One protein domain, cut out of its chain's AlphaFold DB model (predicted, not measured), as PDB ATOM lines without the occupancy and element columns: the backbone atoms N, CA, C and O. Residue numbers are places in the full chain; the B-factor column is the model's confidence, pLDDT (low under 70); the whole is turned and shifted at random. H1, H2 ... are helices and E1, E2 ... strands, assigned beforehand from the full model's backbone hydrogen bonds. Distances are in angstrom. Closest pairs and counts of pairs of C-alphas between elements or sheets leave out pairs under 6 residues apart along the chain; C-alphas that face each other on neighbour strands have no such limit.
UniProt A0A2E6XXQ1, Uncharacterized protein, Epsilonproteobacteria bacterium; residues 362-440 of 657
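What this domain is: This is residues 362 to 440 of the 657 residues of an uncharacterized protein of Epsilonproteobacteria bacterium (UniProt A0A2E6XXQ1). With little regular structure, this is a small sheet E1-E2-E3, a meander, each strand the antiparallel neighbour of the one before, with one short helix, H1, and a long unnamed stretch, residues 405 to 440, that folds back to E2. The printed part has 79 residues, and the named elements, in the order E1, E2, E3, H1, hold only 25 of them; the class is mixed, helices and strands. The whole is compact, radius of gyration of the C-alphas 12.7 A, spanning 39 by 26 by 21 A.

How they stand to each other: Start at E1, residues 362 to 365, in a hairpin with E2, residues 371 to 379; N 364 and O 372 are 2.9 A apart, within hydrogen-bond range. E2 bends by 88 degrees at residue 376 and forms a hairpin with E3, residues 391 to 393; look at N 375 and O 392, 2.9 A, within hydrogen-bond range. Residues 378 to 379 of E2 also pair, antiparallel, with residues 432 to 433. H1, residues 396 to 404, only grazes the sheet; Ala 392 and Asn 398 are the closest C-alphas of E3 and H1, 7.8 A. In H1 every O i to N i+4 pair is within hydrogen-bond range.

Where its parts are: Find C-alpha 362 at (-15.291, 17.153, 9.505), where E1 begins, 9.9 A long. E2 is 17.6 A, E3 6.7 A; H1, 11.4 A, ends at (-2.668, 5.115, 18.695).

The domain as a whole: The C-alphas farthest apart, Gly 369 and Gly 411, are 39.8 A apart. The printed part has no cut; E2 to E3 is a long link. Residues 404 to 416 have pLDDT under 70.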
ATOM      1  N   THR A 362     -14.454  16.180  10.215       86.56
ATOM      2  CA  THR A 362     -15.291  17.153   9.505       86.56
ATOM      3  C   THR A 362     -14.431  18.273   8.945       86.56
ATOM      4  O   THR A 362     -13.368  18.574   9.486       86.56
ATOM      5  N   LEU A 363     -14.889  18.900   7.862       83.94
ATOM      6  CA  LEU A 363     -14.255  20.103   7.333       83.94
ATOM      7  C   LEU A 363     -14.779  21.314   8.100       83.94
ATOM      8  O   LEU A 363     -15.981  21.581   8.116       83.94
ATOM      9  N   ALA A 364     -13.873  22.060   8.714       82.25
ATOM     10  CA  ALA A 364     -14.178  23.291   9.423       82.25
ATOM     11  C   ALA A 364     -13.101  24.335   9.128       82.25
ATOM     12  O   ALA A 364     -11.960  23.999   8.813       82.25
ATOM     13  N   ARG A 365     -13.440  25.621   9.245       77.44
ATOM     14  CA  ARG A 365     -12.415  26.662   9.143       77.44
ATOM     15  C   ARG A 365     -11.501  26.608  10.372       77.44
ATOM     16  O   ARG A 365     -11.969  26.434  11.507       77.44
ATOM     17  N   ASN A 366     -10.194  26.694  10.156       76.12
ATOM     18  CA  ASN A 366      -9.226  26.904  11.227       76.12
ATOM     19  C   ASN A 366      -9.275  28.371  11.712       76.12
ATOM     20  O   ASN A 366     -10.078  29.167  11.223       76.12
ATOM     21  N   SER A 367      -8.441  28.718  12.695       73.06
ATOM     22  CA  SER A 367      -8.321  30.089  13.222       73.06
ATOM     23  C   SER A 367      -7.966  31.125  12.151       73.06
ATOM     24  O   SER A 367      -8.329  32.287  12.291       73.06
ATOM     25  N   ASP A 368      -7.332  30.688  11.063       77.31
ATOM     26  CA  ASP A 368      -6.872  31.534   9.957       77.31
ATOM     27  C   ASP A 368      -7.909  31.622   8.821       77.31
ATOM     28  O   ASP A 368      -7.648  32.178   7.755       77.31
ATOM     29  N   GLY A 369      -9.101  31.044   9.016       75.81
ATOM     30  CA  GLY A 369     -10.187  31.045   8.038       75.81
ATOM     31  C   GLY A 369     -10.026  30.041   6.890       75.81
ATOM     32  O   GLY A 369     -10.906  29.983   6.023       75.81
ATOM     33  N   LEU A 370      -8.964  29.230   6.879       81.12
ATOM     34  CA  LEU A 370      -8.709  28.188   5.882       81.12
ATOM     35  C   LEU A 370      -9.483  26.911   6.204       81.12
ATOM     36  O   LEU A 370      -9.705  26.579   7.367       81.12
ATOM     37  N   LEU A 371      -9.900  26.182   5.168       81.19
ATOM     38  CA  LEU A 371     -10.561  24.889   5.329       81.19
ATOM     39  C   LEU A 371      -9.555  23.865   5.878       81.19
ATOM     40  O   LEU A 371      -8.502  23.663   5.279       81.19
ATOM     41  N   ALA A 372      -9.878  23.227   6.998       85.62
ATOM     42  CA  ALA A 372      -9.058  22.195   7.618       85.62
ATOM     43  C   ALA A 372      -9.928  21.037   8.119       85.62
ATOM     44  O   ALA A 372     -11.095  21.214   8.477       85.62
ATOM     45  N   GLU A 373      -9.343  19.849   8.179       89.19
ATOM     46  CA  GLU A 373      -9.952  18.700   8.837       89.19
ATOM     47  C   GLU A 373      -9.878  18.867  10.358       89.19
ATOM     48  O   GLU A 373      -8.813  19.137  10.919       89.19
ATOM     49  N   LYS A 374     -11.006  18.689  11.045       90.50
ATOM     50  CA  LYS A 374     -11.090  18.696  12.508       90.50
ATOM     51  C   LYS A 374     -11.830  17.471  13.020       90.50
ATOM     52  O   LYS A 374     -12.796  17.011  12.406       90.50
ATOM     53  N   TYR A 375     -11.393  16.976  14.171       91.81
ATOM     54  CA  TYR A 375     -12.123  15.968  14.929       91.81
ATOM     55  C   TYR A 375     -13.402  16.557  15.518       91.81
ATOM     56  O   TYR A 375     -13.410  17.700  15.955       91.81
ATOM     57  N   THR A 376     -14.479  15.785  15.591       89.75
ATOM     58  CA  THR A 376     -15.732  16.255  16.206       89.75
ATOM     59  C   THR A 376     -15.803  16.016  17.706       89.75
ATOM     60  O   THR A 376     -16.586  16.680  18.382       89.75
ATOM     61  N   LYS A 377     -15.009  15.075  18.234       91.00
ATOM     62  CA  LYS A 377     -15.074  14.627  19.639       91.00
ATOM     63  C   LYS A 377     -13.712  14.577  20.339       91.00
ATOM     64  O   LYS A 377     -13.572  13.955  21.391       91.00
ATOM     65  N   VAL A 378     -12.710  15.239  19.761       92.12
ATOM     66  CA  VAL A 378     -11.382  15.432  20.359       92.12
ATOM     67  C   VAL A 378     -11.096  16.922  20.416       92.12
ATOM     68  O   VAL A 378     -11.241  17.622  19.411       92.12
ATOM     69  N   VAL A 379     -10.705  17.407  21.588       93.56
ATOM     70  CA  VAL A 379     -10.551  18.833  21.885       93.56
ATOM     71  C   VAL A 379      -9.158  19.136  22.435       93.56
ATOM     72  O   VAL A 379      -8.467  18.245  22.920       93.56
ATOM     73  N   THR A 380      -8.721  20.389  22.318       92.25
ATOM     74  CA  THR A 380      -7.345  20.820  22.648       92.25
ATOM     75  C   THR A 380      -7.166  21.322  24.082       92.25
ATOM     76  O   THR A 380      -6.123  21.881  24.406       92.25
ATOM     77  N   ALA A 381      -8.198  21.225  24.918       90.38
ATOM     78  CA  ALA A 381      -8.177  21.660  26.310       90.38
ATOM     79  C   ALA A 381      -9.133  20.797  27.135       90.38
ATOM     80  O   ALA A 381     -10.104  20.270  26.587       90.38
ATOM     81  N   ASP A 382      -8.870  20.692  28.437       88.75
ATOM     82  CA  ASP A 382      -9.675  19.891  29.355       88.75
ATOM     83  C   ASP A 382     -11.140  20.380  29.375       88.75
ATOM     84  O   ASP A 382     -11.397  21.524  29.784       88.75
ATOM     85  N   PRO A 383     -12.113  19.550  28.948       84.75
ATOM     86  CA  PRO A 383     -13.529  19.906  28.961       84.75
ATOM     87  C   PRO A 383     -14.131  19.986  30.377       84.75
ATOM     88  O   PRO A 383     -15.253  20.473  30.524       84.75
ATOM     89  N   ALA A 384     -13.433  19.527  31.421       83.31
ATOM     90  CA  ALA A 384     -13.814  19.734  32.822       83.31
ATOM     91  C   ALA A 384     -13.515  21.145  33.325       83.31
ATOM     92  O   ALA A 384     -14.188  21.628  34.234       83.31
ATOM     93  N   ILE A 385     -12.544  21.820  32.712       85.06
ATOM     94  CA  ILE A 385     -12.082  23.145  33.137       85.06
ATOM     95  C   ILE A 385     -12.527  24.225  32.144       85.06
ATOM     96  O   ILE A 385     -12.879  25.336  32.537       85.06
ATOM     97  N   THR A 386     -12.533  23.910  30.849       84.50
ATOM     98  CA  THR A 386     -12.803  24.874  29.779       84.50
ATOM     99  C   THR A 386     -14.224  24.718  29.257       84.50
ATOM    100  O   THR A 386     -14.577  23.687  28.689       84.50
ATOM    101  N   SER A 387     -15.042  25.768  29.366       76.31
ATOM    102  CA  SER A 387     -16.340  25.816  28.688       76.31
ATOM    103  C   SER A 387     -16.136  25.950  27.172       76.31
ATOM    104  O   SER A 387     -15.546  26.932  26.727       76.31
ATOM    105  N   ASN A 388     -16.653  25.002  26.384       78.12
ATOM    106  CA  ASN A 388     -16.562  24.956  24.913       78.12
ATOM    107  C   ASN A 388     -15.122  24.912  24.354       78.12
ATOM    108  O   ASN A 388     -14.712  25.816  23.620       78.12
ATOM    109  N   PRO A 389     -14.339  23.866  24.666       84.50
ATOM    110  CA  PRO A 389     -12.985  23.739  24.145       84.50
ATOM    111  C   PRO A 389     -12.995  23.541  22.619       84.50
ATOM    112  O   PRO A 389     -13.883  22.896  22.056       84.50
ATOM    113  N   SER A 390     -11.992  24.100  21.935       87.88
ATOM    114  CA  SER A 390     -11.870  23.979  20.477       87.88
ATOM    115  C   SER A 390     -11.594  22.535  20.059       87.88
ATOM    116  O   SER A 390     -10.739  21.858  20.629       87.88
ATOM    117  N   THR A 391     -12.277  22.079  19.013       89.69
ATOM    118  CA  THR A 391     -12.006  20.789  18.367       89.69
ATOM    119  C   THR A 391     -10.611  20.759  17.742       89.69
ATOM    120  O   THR A 391     -10.238  21.695  17.027       89.69
ATOM    121  N   ALA A 392      -9.873  19.671  17.952       90.06
ATOM    122  CA  ALA A 392      -8.512  19.498  17.458       90.06
ATOM    123  C   ALA A 392      -8.457  19.304  15.930       90.06
ATOM    124  O   ALA A 392      -9.262  18.571  15.351       90.06
ATOM    125  N   THR A 393      -7.475  19.932  15.280       90.06
ATOM    126  CA  THR A 393      -7.176  19.742  13.850       90.06
ATOM    127  C   THR A 393      -6.582  18.355  13.600       90.06
ATOM    128  O   THR A 393      -5.777  17.870  14.399       90.06
ATOM    129  N   VAL A 394      -6.932  17.723  12.481       89.44
ATOM    130  CA  VAL A 394      -6.356  16.443  12.053       89.44
ATOM    131  C   VAL A 394      -4.987  16.703  11.423       89.44
ATOM    132  O   VAL A 394      -4.864  17.050  10.255       89.44
ATOM    133  N   THR A 395      -3.936  16.576  12.226       89.44
ATOM    134  CA  THR A 395      -2.536  16.578  11.770       89.44
ATOM    135  C   THR A 395      -1.970  15.164  11.880       89.44
ATOM    136  O   THR A 395      -2.506  14.352  12.629       89.44
ATOM    137  N   ASN A 396      -0.861  14.849  11.202       86.56
ATOM    138  CA  ASN A 396      -0.221  13.528  11.338       86.56
ATOM    139  C   ASN A 396       0.126  13.185  12.802       86.56
ATOM    140  O   ASN A 396      -0.047  12.043  13.230       86.56
ATOM    141  N   ALA A 397       0.558  14.182  13.583       86.25
ATOM    142  CA  ALA A 397       0.839  14.026  15.009       86.25
ATOM    143  C   ALA A 397      -0.439  13.702  15.802       86.25
ATOM    144  O   ALA A 397      -0.495  12.688  16.496       86.25
ATOM    145  N   ASN A 398      -1.498  14.499  15.625       88.69
ATOM    146  CA  ASN A 398      -2.768  14.287  16.324       88.69
ATOM    147  C   ASN A 398      -3.434  12.973  15.907       88.69
ATOM    148  O   ASN A 398      -3.996  12.274  16.744       88.69
ATOM    149  N   LYS A 399      -3.323  12.595  14.630       86.44
ATOM    150  CA  LYS A 399      -3.821  11.322  14.107       86.44
ATOM    151  C   LYS A 399      -3.113  10.141  14.752       86.44
ATOM    152  O   LYS A 399      -3.790   9.221  15.183       86.44
ATOM    153  N   THR A 400      -1.794  10.206  14.924       83.88
ATOM    154  CA  THR A 400      -1.032   9.162  15.629       83.88
ATOM    155  C   THR A 400      -1.467   9.027  17.089       83.88
ATOM    156  O   THR A 400      -1.604   7.912  17.576       83.88
ATOM    157  N   VAL A 401      -1.746  10.134  17.782       83.88
ATOM    158  CA  VAL A 401      -2.252  10.109  19.167       83.88
ATOM    159  C   VAL A 401      -3.659   9.510  19.236       83.88
ATOM    160  O   VAL A 401      -3.911   8.591  20.012       83.88
ATOM    161  N   VAL A 402      -4.581  10.009  18.410       84.06
ATOM    162  CA  VAL A 402      -5.991   9.598  18.425       84.06
ATOM    163  C   VAL A 402      -6.152   8.160  17.928       84.06
ATOM    164  O   VAL A 402      -6.919   7.404  18.517       84.06
ATOM    165  N   GLU A 403      -5.432   7.761  16.877       76.88
ATOM    166  CA  GLU A 403      -5.448   6.396  16.335       76.88
ATOM    167  C   GLU A 403      -4.579   5.423  17.148       76.88
ATOM    168  O   GLU A 403      -4.923   4.249  17.257       76.88
ATOM    169  N   GLY A 404      -3.499   5.896  17.773       66.81
ATOM    170  CA  GLY A 404      -2.668   5.115  18.695       66.81
ATOM    171  C   GLY A 404      -3.422   4.755  19.973       66.81
ATOM    172  O   GLY A 404      -3.414   3.597  20.378       66.81
ATOM    173  N   ALA A 405      -4.206   5.691  20.517       60.09
ATOM    174  CA  ALA A 405      -5.202   5.410  21.555       60.09
ATOM    175  C   ALA A 405      -6.324   4.462  21.085       60.09
ATOM    176  O   ALA A 405      -7.053   3.901  21.898       60.09
ATOM    177  N   ASN A 406      -6.474   4.280  19.770       54.44
ATOM    178  CA  ASN A 406      -7.456   3.392  19.171       54.44
ATOM    179  C   ASN A 406      -6.872   2.000  18.825       54.44
ATOM    180  O   ASN A 406      -7.653   1.117  18.478       54.44
ATOM    181  N   SER A 407      -5.563   1.746  18.895       50.97
ATOM    182  CA  SER A 407      -4.976   0.453  18.501       50.97
ATOM    183  C   SER A 407      -4.679  -0.412  19.729       50.97
ATOM    184  O   SER A 407      -3.697  -0.197  20.430       50.97
ATOM    185  N   SER A 408      -5.516  -1.419  19.999       48.88
ATOM    186  CA  SER A 408      -5.360  -2.352  21.130       48.88
ATOM    187  C   SER A 408      -4.308  -3.445  20.896       48.88
ATOM    188  O   SER A 408      -4.341  -4.497  21.534       48.88
ATOM    189  N   THR A 409      -3.378  -3.246  19.967       43.88
ATOM    190  CA  THR A 409      -2.357  -4.242  19.641       43.88
ATOM    191  C   THR A 409      -0.978  -3.614  19.728       43.88
ATOM    192  O   THR A 409      -0.658  -2.741  18.932       43.88
ATOM    193  N   THR A 410      -0.217  -4.146  20.694       37.97
ATOM    194  CA  THR A 410       1.235  -4.066  20.946       37.97
ATOM    195  C   THR A 410       1.795  -2.889  21.772       37.97
ATOM    196  O   THR A 410       2.378  -1.940  21.269       37.97
ATOM    197  N   GLY A 411       1.811  -3.074  23.100       40.06
ATOM    198  CA  GLY A 411       3.074  -2.990  23.855       40.06
ATOM    199  C   GLY A 411       3.477  -1.681  24.546       40.06
ATOM    200  O   GLY A 411       4.440  -1.723  25.306       40.06
ATOM    201  N   VAL A 412       2.775  -0.556  24.384       35.34
ATOM    202  CA  VAL A 412       3.072   0.674  25.152       35.34
ATOM    203  C   VAL A 412       1.769   1.334  25.610       35.34
ATOM    204  O   VAL A 412       1.131   2.037  24.843       35.34
ATOM    205  N   GLY A 413       1.380   1.082  26.867       41.12
ATOM    206  CA  GLY A 413       0.235   1.712  27.538       41.12
ATOM    207  C   GLY A 413      -1.136   1.287  26.996       41.12
ATOM    208  O   GLY A 413      -1.576   1.755  25.955       41.12
ATOM    209  N   ASN A 414      -1.851   0.429  27.728       41.81
ATOM    210  CA  ASN A 414      -3.240   0.070  27.426       41.81
ATOM    211  C   ASN A 414      -4.157   1.304  27.529       41.81
ATOM    212  O   ASN A 414      -4.696   1.579  28.600       41.81
ATOM    213  N   ILE A 415      -4.365   2.042  26.439       51.06
ATOM    214  CA  ILE A 415      -5.464   3.010  26.360       51.06
ATOM    215  C   ILE A 415      -6.693   2.231  25.883       51.06
ATOM    216  O   ILE A 415      -6.922   2.054  24.691       51.06
ATOM    217  N   SER A 416      -7.446   1.667  26.828       56.97
ATOM    218  CA  SER A 416      -8.685   0.938  26.537       56.97
ATOM    219  C   SER A 416      -9.725   1.875  25.925       56.97
ATOM    220  O   SER A 416     -10.117   2.844  26.563       56.97
ATOM    221  N   ARG A 417     -10.231   1.581  24.721       71.12
ATOM    222  CA  ARG A 417     -11.388   2.300  24.167       71.12
ATOM    223  C   ARG A 417     -12.597   2.107  25.085       71.12
ATOM    224  O   ARG A 417     -12.880   0.992  25.512       71.12
ATOM    225  N   GLY A 418     -13.337   3.175  25.368       75.75
ATOM    226  CA  GLY A 418     -14.561   3.049  26.149       75.75
ATOM    227  C   GLY A 418     -15.003   4.336  26.814       75.75
ATOM    228  O   GLY A 418     -14.248   5.294  26.958       75.75
ATOM    229  N   ALA A 419     -16.254   4.337  27.261       78.06
ATOM    230  CA  ALA A 419     -16.877   5.511  27.852       78.06
ATOM    231  C   ALA A 419     -16.240   5.969  29.178       78.06
ATOM    232  O   ALA A 419     -16.395   7.126  29.553       78.06
ATOM    233  N   GLY A 420     -15.444   5.118  29.836       79.44
ATOM    234  CA  GLY A 420     -14.608   5.514  30.977       79.44
ATOM    235  C   GLY A 420     -13.488   6.510  30.633       79.44
ATOM    236  O   GLY A 420     -12.939   7.123  31.539       79.44
ATOM    237  N   LEU A 421     -13.167   6.702  29.347       83.88
ATOM    238  CA  LEU A 421     -12.198   7.699  28.879       83.88
ATOM    239  C   LEU A 421     -12.834   9.027  28.445       83.88
ATOM    240  O   LEU A 421     -12.124   9.924  27.983       83.88
ATOM    241  N   ASN A 422     -14.158   9.169  28.532       86.06
ATOM    242  CA  ASN A 422     -14.812  10.435  28.214       86.06
ATOM    243  C   ASN A 422     -14.341  11.532  29.184       86.06
ATOM    244  O   ASN A 422     -14.163  11.276  30.374       86.06
ATOM    245  N   ALA A 423     -14.123  12.745  28.663       86.56
ATOM    246  CA  ALA A 423     -13.526  13.875  29.392       86.56
ATOM    247  C   ALA A 423     -12.114  13.642  29.966       86.56
ATOM    248  O   ALA A 423     -11.641  14.450  30.757       86.56
ATOM    249  N   GLN A 424     -11.423  12.570  29.568       88.12
ATOM    250  CA  GLN A 424     -10.039  12.309  29.966       88.12
ATOM    251  C   GLN A 424      -9.052  12.743  28.879       88.12
ATOM    252  O   GLN A 424      -9.381  12.777  27.685       88.12
ATOM    253  N   GLU A 425      -7.823  13.040  29.299       89.44
ATOM    254  CA  GLU A 425      -6.701  13.285  28.396       89.44
ATOM    255  C   GLU A 425      -6.311  12.002  27.639       89.44
ATOM    256  O   GLU A 425      -6.299  10.897  28.186       89.44
ATOM    257  N   ILE A 426      -5.979  12.139  26.358       88.31
ATOM    258  CA  ILE A 426      -5.584  11.039  25.482       88.31
ATOM    259  C   ILE A 426      -4.067  10.880  25.566       88.31
ATOM    260  O   ILE A 426      -3.330  11.638  24.937       88.31
ATOM    261  N   GLY A 427      -3.590   9.892  26.323       80.69
ATOM    262  CA  GLY A 427      -2.177   9.492  26.317       80.69
ATOM    263  C   GLY A 427      -1.186  10.613  26.663       80.69
ATOM    264  O   GLY A 427      -0.105  10.643  26.081       80.69
ATOM    265  N   ASN A 428      -1.553  11.530  27.568       81.81
ATOM    266  CA  ASN A 428      -0.738  12.682  27.995       81.81
ATOM    267  C   ASN A 428      -0.285  13.597  26.836       81.81
ATOM    268  O   ASN A 428       0.855  14.063  26.798       81.81
ATOM    269  N   SER A 429      -1.144  13.787  25.834       86.31
ATOM    270  CA  SER A 429      -0.824  14.513  24.597       86.31
ATOM    271  C   SER A 429      -1.230  15.990  24.590       86.31
ATOM    272  O   SER A 429      -0.971  16.688  23.610       86.31
ATOM    273  N   GLY A 430      -1.929  16.461  25.621       87.62
ATOM    274  CA  GLY A 430      -2.658  17.728  25.611       87.62
ATOM    275  C   GLY A 430      -3.969  17.695  24.811       87.62
ATOM    276  O   GLY A 430      -4.643  18.719  24.709       87.62
ATOM    277  N   LEU A 431      -4.354  16.545  24.242       91.19
ATOM    278  CA  LEU A 431      -5.664  16.330  23.622       91.19
ATOM    279  C   LEU A 431      -6.593  15.601  24.587       91.19
ATOM    280  O   LEU A 431      -6.175  14.679  25.277       91.19
ATOM    281  N   TYR A 432      -7.873  15.958  24.575       91.69
ATOM    282  CA  TYR A 432      -8.881  15.405  25.477       91.69
ATOM    283  C   TYR A 432     -10.064  14.845  24.690       91.69
ATOM    284  O   TYR A 432     -10.436  15.366  23.633       91.69
ATOM    285  N   ASN A 433     -10.681  13.789  25.212       89.19
ATOM    286  CA  ASN A 433     -11.970  13.313  24.717       89.19
ATOM    287  C   ASN A 433     -13.087  14.243  25.192       89.19
ATOM    288  O   ASN A 433     -13.065  14.695  26.333       89.19
ATOM    289  N   THR A 434     -14.113  14.478  24.375       88.19
ATOM    290  CA  THR A 434     -15.347  15.102  24.884       88.19
ATOM    291  C   THR A 434     -16.082  14.163  25.853       88.19
ATOM    292  O   THR A 434     -15.802  12.961  25.912       88.19
ATOM    293  N   TYR A 435     -17.050  14.690  26.612       85.06
ATOM    294  CA  TYR A 435     -17.878  13.913  27.554       85.06
ATOM    295  C   TYR A 435     -18.682  12.774  26.912       85.06
ATOM    296  O   TYR A 435     -19.152  11.874  27.603       85.06
ATOM    297  N   ASP A 436     -18.852  12.819  25.596       83.88
ATOM    298  CA  ASP A 436     -19.743  11.957  24.833       83.88
ATOM    299  C   ASP A 436     -19.047  11.284  23.639       83.88
ATOM    300  O   ASP A 436     -19.731  10.776  22.746       83.88
ATOM    301  N   ARG A 437     -17.702  11.278  23.591       86.81
ATOM    302  CA  ARG A 437     -16.954  10.656  22.487       86.81
ATOM    303  C   ARG A 437     -17.300   9.180  22.354       86.81
ATOM    304  O   ARG A 437     -17.628   8.726  21.263       86.81
ATOM    305  N   PHE A 438     -17.191   8.431  23.443       86.50
ATOM    306  CA  PHE A 438     -17.463   7.005  23.445       86.50
ATOM    307  C   PHE A 438     -18.838   6.747  24.048       86.50
ATOM    308  O   PHE A 438     -19.096   7.087  25.206       86.50
ATOM    309  N   ARG A 439     -19.712   6.116  23.267       85.81
ATOM    310  CA  ARG A 439     -21.001   5.618  23.739       85.81
ATOM    311  C   ARG A 439     -20.813   4.209  24.310       85.81
ATOM    312  O   ARG A 439     -20.230   3.373  23.613       85.81
ATOM    313  N   PRO A 440     -21.276   3.915  25.537       83.19
ATOM    314  CA  PRO A 440     -21.231   2.558  26.069       83.19
ATOM    315  C   PRO A 440     -22.237   1.650  25.348       83.19
ATOM    316  O   PRO A 440     -23.182   2.115  24.712       83.19
TER     317      PRO A 440